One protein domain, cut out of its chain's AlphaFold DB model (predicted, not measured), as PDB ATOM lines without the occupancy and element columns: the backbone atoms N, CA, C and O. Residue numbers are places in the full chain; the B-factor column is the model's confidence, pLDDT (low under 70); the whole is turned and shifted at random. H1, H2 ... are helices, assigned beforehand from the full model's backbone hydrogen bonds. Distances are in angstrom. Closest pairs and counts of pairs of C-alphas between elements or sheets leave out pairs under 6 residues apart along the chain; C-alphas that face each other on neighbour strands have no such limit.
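This is residues 126 to 166 of the 466 residues of an uncharacterized protein of Porphyromonadaceae bacterium (UniProt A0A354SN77). Three short helices, H2, H1 and H3, stand at the corners of a triangle: the chain leaves H1, turns through H2 at the far end and comes back along H3, whose last residue Ala 157 meets H1 at Met 129. The four-residue H4 packs on H3, to one side of the triangle, and residues 134 to 139 stick out. The printed part has 41 residues with four named helices, in the order H1, H2, H3, H4, and no named strand; its class is all helix. It is compact and rounded, with a radius of gyration of the C-alphas of 9.4 A and spans of 24 by 20 by 14 A.

Begin with the longest helix, H2, residues 137 to 145, which touches no helix. Look from it to H1, residues 126 to 133: the two are close but not clearly touching, their closest C-alphas, of Ile 140 and Tyr 132, being 7.7 A apart, and their lines stand about perpendicular, at 83 degrees. Look next to H3, residues 151 to 157: it is close to H2 but not clearly touching, with the closest C-alphas, of Glu 151 and Leu 144, 7.5 A apart. H2 and H3 run opposite ways at a steep tilt of 55 degrees. H3 and H1 touch, and the closest C-alphas, of Ala 157 and Met 129, are 5.0 A apart. These two run opposite ways at a steep tilt of 46 degrees. H4, residues 161 to 164, touches H3, with the closest C-alphas, of Ile 164 and Glu 151, 6.6 A apart. H4 is apart from H1 and from H2. In H1, H2 and H3 every O i to N i+4 pair is within hydrogen-bond range; H4 is too short for such a pair, but its one O i to N i+3 pair is within range.

Find C-alpha 137 at (245.428, 136.891, 208.815); from there H2 runs 12.2 A to C-alpha 145 at (256.688, 135.308, 213.235). H1 begins at C-alpha 126, at (244.430, 155.328, 207.699), and ends 10.3 A away at C-alpha 133. H3 runs 9.8 A from C-alpha 151 to C-alpha 157, and H4 covers 4.9 A from C-alpha 161 to C-alpha 164 at (246.320, 142.337, 218.390).

The two C-alphas farthest apart are those of Glu 126 and Asp 146, at 24.4 A. The printed part has no cut. The links from H1 to H2, from H2 to H3 and from H3 to H4 are tight. Residues 134 to 139, of which 137 to 139 belong to H2, stand free. The mean pLDDT of the printed part is 92.4, and no printed residue of this predicted model is under 70.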
ATOM      1  N   GLU A 126     245.401 155.936 208.622       86.94
ATOM      2  CA  GLU A 126     244.430 155.328 207.699       86.94
ATOM      3  C   GLU A 126     245.108 154.567 206.548       86.94
ATOM      4  O   GLU A 126     244.662 153.478 206.193       86.94
ATOM      5  N   GLU A 127     246.216 155.088 206.013       89.44
ATOM      6  CA  GLU A 127     246.989 154.433 204.951       89.44
ATOM      7  C   GLU A 127     247.715 153.189 205.472       89.44
ATOM      8  O   GLU A 127     247.690 152.142 204.825       89.44
ATOM      9  N   GLN A 128     248.293 153.267 206.677       92.19
ATOM     10  CA  GLN A 128     248.916 152.111 207.331       92.19
ATOM     11  C   GLN A 128     247.887 151.000 207.588       92.19
ATOM     12  O   GLN A 128     248.125 149.831 207.281       92.19
ATOM     13  N   MET A 129     246.719 151.370 208.120       90.62
ATOM     14  CA  MET A 129     245.614 150.452 208.385       90.62
ATOM     15  C   MET A 129     245.131 149.776 207.099       90.62
ATOM     16  O   MET A 129     244.990 148.555 207.058       90.62
ATOM     17  N   ALA A 130     244.919 150.556 206.034       89.25
ATOM     18  CA  ALA A 130     244.509 150.049 204.729       89.25
ATOM     19  C   ALA A 130     245.558 149.104 204.120       89.25
ATOM     20  O   ALA A 130     245.191 148.079 203.546       89.25
ATOM     21  N   TYR A 131     246.852 149.408 204.285       93.00
ATOM     22  CA  TYR A 131     247.938 148.542 203.832       93.00
ATOM     23  C   TYR A 131     247.874 147.164 204.492       93.00
ATOM     24  O   TYR A 131     247.824 146.159 203.785       93.00
ATOM     25  N   TYR A 132     247.839 147.106 205.826       93.50
ATOM     26  CA  TYR A 132     247.807 145.829 206.543       93.50
ATOM     27  C   TYR A 132     246.486 145.079 206.326       93.50
ATOM     28  O   TYR A 132     246.500 143.864 206.152       93.50
ATOM     29  N   ASN A 133     245.353 145.786 206.242       91.19
ATOM     30  CA  ASN A 133     244.057 145.171 205.941       91.19
ATOM     31  C   ASN A 133     243.972 144.553 204.543       91.19
ATOM     32  O   ASN A 133     243.060 143.770 204.305       91.19
ATOM     33  N   ALA A 134     244.879 144.878 203.621       90.50
ATOM     34  CA  ALA A 134     244.919 144.269 202.293       90.50
ATOM     35  C   ALA A 134     245.511 142.844 202.277       90.50
ATOM     36  O   ALA A 134     245.516 142.213 201.221       90.50
ATOM     37  N   PHE A 135     246.018 142.360 203.412       91.88
ATOM     38  CA  PHE A 135     246.569 141.015 203.589       91.88
ATOM     39  C   PHE A 135     245.620 140.133 204.405       91.88
ATOM     40  O   PHE A 135     244.791 140.663 205.142       91.88
ATOM     41  N   GLN A 136     245.752 138.810 204.285       91.31
ATOM     42  CA  GLN A 136     245.003 137.855 205.108       91.31
ATOM     43  C   GLN A 136     245.640 137.694 206.494       91.31
ATOM     44  O   GLN A 136     246.827 137.983 206.675       91.31
ATOM     45  N   LEU A 137     244.890 137.178 207.477       91.75
ATOM     46  CA  LEU A 137     245.428 136.891 208.815       91.75
ATOM     47  C   LEU A 137     246.724 136.074 208.758       91.75
ATOM     48  O   LEU A 137     247.676 136.377 209.479       91.75
ATOM     49  N   LYS A 138     246.776 135.061 207.890       91.06
ATOM     50  CA  LYS A 138     247.937 134.179 207.752       91.06
ATOM     51  C   LYS A 138     249.205 134.940 207.358       91.06
ATOM     52  O   LYS A 138     250.255 134.707 207.951       91.06
ATOM     53  N   ASP A 139     249.092 135.883 206.425       92.56
ATOM     54  CA  ASP A 139     250.217 136.717 205.992       92.56
ATOM     55  C   ASP A 139     250.719 137.597 207.147       92.56
ATOM     56  O   ASP A 139     251.922 137.773 207.341       92.56
ATOM     57  N   ILE A 140     249.792 138.134 207.948       94.31
ATOM     58  CA  ILE A 140     250.113 138.964 209.115       94.31
ATOM     59  C   ILE A 140     250.798 138.121 210.200       94.31
ATOM     60  O   ILE A 140     251.797 138.549 210.780       94.31
ATOM     61  N   GLN A 141     250.297 136.911 210.465       93.75
ATOM     62  CA  GLN A 141     250.897 135.972 211.415       93.75
ATOM     63  C   GLN A 141     252.310 135.557 210.990       93.75
ATOM     64  O   GLN A 141     253.212 135.519 211.830       93.75
ATOM     65  N   GLU A 142     252.521 135.277 209.703       93.62
ATOM     66  CA  GLU A 142     253.835 134.944 209.148       93.62
ATOM     67  C   GLU A 142     254.802 136.128 209.272       93.62
ATOM     68  O   GLU A 142     255.900 135.972 209.804       93.62
ATOM     69  N   ALA A 143     254.366 137.342 208.930       94.38
ATOM     70  CA  ALA A 143     255.181 138.545 209.071       94.38
ATOM     71  C   ALA A 143     255.552 138.867 210.534       94.38
ATOM     72  O   ALA A 143     256.667 139.323 210.801       94.38
ATOM     73  N   LEU A 144     254.654 138.607 211.493       94.31
ATOM     74  CA  LEU A 144     254.933 138.724 212.932       94.31
ATOM     75  C   LEU A 144     255.917 137.655 213.420       94.31
ATOM     76  O   LEU A 144     256.769 137.932 214.268       94.31
ATOM     77  N   LYS A 145     255.794 136.426 212.911       94.25
ATOM     78  CA  LYS A 145     256.688 135.308 213.235       94.25
ATOM     79  C   LYS A 145     258.103 135.566 212.717       94.25
ATOM     80  O   LYS A 145     259.064 135.373 213.458       94.25
ATOM     81  N   ASP A 146     258.211 136.073 211.496       94.69
ATOM     82  CA  ASP A 146     259.480 136.365 210.827       94.69
ATOM     83  C   ASP A 146     260.071 137.724 211.234       94.69
ATOM     84  O   ASP A 146     261.124 138.129 210.741       94.69
ATOM     85  N   SER A 147     259.424 138.431 212.170       94.56
ATOM     86  CA  SER A 147     259.837 139.753 212.661       94.56
ATOM     87  C   SER A 147     259.935 140.825 211.564       94.56
ATOM     88  O   SER A 147     260.651 141.815 211.722       94.56
ATOM     89  N   VAL A 148     259.202 140.650 210.457       95.69
ATOM     90  CA  VAL A 148     259.037 141.665 209.403       95.69
ATOM     91  C   VAL A 148     258.266 142.865 209.953       95.69
ATOM     92  O   VAL A 148     258.611 144.009 209.663       95.69
ATOM     93  N   ILE A 149     257.258 142.594 210.783       95.31
ATOM     94  CA  ILE A 149     256.513 143.573 211.579       95.31
ATOM     95  C   ILE A 149     256.431 143.106 213.036       95.31
ATOM     96  O   ILE A 149     256.742 141.958 213.356       95.31
ATOM     97  N   ASN A 150     255.999 143.986 213.932       94.62
ATOM     98  CA  ASN A 150     255.697 143.668 215.327       94.62
ATOM     99  C   ASN A 150     254.319 144.220 215.740       94.62
ATOM    100  O   ASN A 150     253.679 144.971 215.009       94.62
ATOM    101  N   GLU A 151     253.855 143.853 216.936       94.56
ATOM    102  CA  GLU A 151     252.544 144.274 217.456       94.56
ATOM    103  C   GLU A 151     252.425 145.797 217.613       94.56
ATOM    104  O   GLU A 151     251.347 146.347 217.401       94.56
ATOM    105  N   GLN A 152     253.529 146.497 217.896       94.38
ATOM    106  CA  GLN A 152     253.537 147.955 217.989       94.38
ATOM    107  C   GLN A 152     253.279 148.613 216.625       94.38
ATOM    108  O   GLN A 152     252.615 149.645 216.573       94.38
ATOM    109  N   ASP A 153     253.731 148.010 215.521       94.50
ATOM    110  CA  ASP A 153     253.414 148.496 214.171       94.50
ATOM    111  C   ASP A 153     251.898 148.443 213.909       94.50
ATOM    112  O   ASP A 153     251.325 149.389 213.369       94.50
ATOM    113  N   LEU A 154     251.227 147.377 214.363       94.81
ATOM    114  CA  LEU A 154     249.769 147.248 214.272       94.81
ATOM    115  C   LEU A 154     249.047 148.233 215.210       94.81
ATOM    116  O   LEU A 154     248.048 148.841 214.823       94.81
ATOM    117  N   GLN A 155     249.561 148.456 216.423       94.69
ATOM    118  CA  GLN A 155     249.007 149.462 217.340       94.69
ATOM    119  C   GLN A 155     249.099 150.878 216.758       94.69
ATOM    120  O   GLN A 155     248.126 151.630 216.814       94.69
ATOM    121  N   ILE A 156     250.240 151.232 216.157       93.62
ATOM    122  CA  ILE A 156     250.458 152.531 215.499       93.62
ATOM    123  C   ILE A 156     249.520 152.694 214.296       93.62
ATOM    124  O   ILE A 156     248.883 153.741 214.160       93.62
ATOM    125  N   ALA A 157     249.371 151.649 213.474       93.62
ATOM    126  CA  ALA A 157     248.409 151.621 212.371       93.62
ATOM    127  C   ALA A 157     246.953 151.705 212.855       93.62
ATOM    128  O   ALA A 157     246.062 152.120 212.113       93.62
ATOM    129  N   GLY A 158     246.709 151.397 214.129       91.94
ATOM    130  CA  GLY A 158     245.449 151.669 214.785       91.94
ATOM    131  C   GLY A 158     244.527 150.494 214.986       91.94
ATOM    132  O   GLY A 158     243.341 150.730 215.232       91.94
ATOM    133  N   PHE A 159     245.048 149.280 214.865       92.44
ATOM    134  CA  PHE A 159     244.301 148.069 215.150       92.44
ATOM    135  C   PHE A 159     243.945 147.986 216.646       92.44
ATOM    136  O   PHE A 159     244.753 148.378 217.490       92.44
ATOM    137  N   PRO A 160     242.748 147.489 217.013       90.06
ATOM    138  CA  PRO A 160     242.353 147.382 218.416       90.06
ATOM    139  C   PRO A 160     243.231 146.400 219.205       90.06
ATOM    140  O   PRO A 160     243.485 145.291 218.740       90.06
ATOM    141  N   ASP A 161     243.572 146.714 220.458       89.88
ATOM    142  CA  ASP A 161     244.378 145.818 221.311       89.88
ATOM    143  C   ASP A 161     243.738 144.429 221.502       89.88
ATOM    144  O   ASP A 161     244.427 143.410 221.555       89.88
ATOM    145  N   ARG A 162     242.399 144.356 221.538       86.44
ATOM    146  CA  ARG A 162     241.646 143.086 221.597       86.44
ATOM    147  C   ARG A 162     241.873 142.177 220.381       86.44
ATOM    148  O   ARG A 162     241.752 140.963 220.496       86.44
ATOM    149  N   LEU A 163     242.163 142.760 219.217       90.75
ATOM    150  CA  LEU A 163     242.511 142.028 218.000       90.75
ATOM    151  C   LEU A 163     243.976 141.596 218.070       90.75
ATOM    152  O   LEU A 163     244.275 140.416 217.907       90.75
ATOM    153  N   ILE A 164     244.866 142.547 218.366       92.56
ATOM    154  CA  ILE A 164     246.320 142.337 218.390       92.56
ATOM    155  C   ILE A 164     246.697 141.243 219.394       92.56
ATOM    156  O   ILE A 164     247.418 140.315 219.045       92.56
ATOM    157  N   SER A 165     246.129 141.279 220.601       89.75
ATOM    158  CA  SER A 165     246.383 140.283 221.657       89.75
ATOM    159  C   SER A 165     245.980 138.851 221.297       89.75
ATOM    160  O   SER A 165     246.445 137.918 221.943       89.75
ATOM    161  N   ARG A 166     245.123 138.656 220.288       90.31
ATOM    162  CA  ARG A 166     244.651 137.330 219.862       90.31
ATOM    163  C   ARG A 166     245.214 136.890 218.520       90.31
ATOM    164  O   ARG A 166     245.061 135.724 218.173       90.31
TER     165      ARG A 166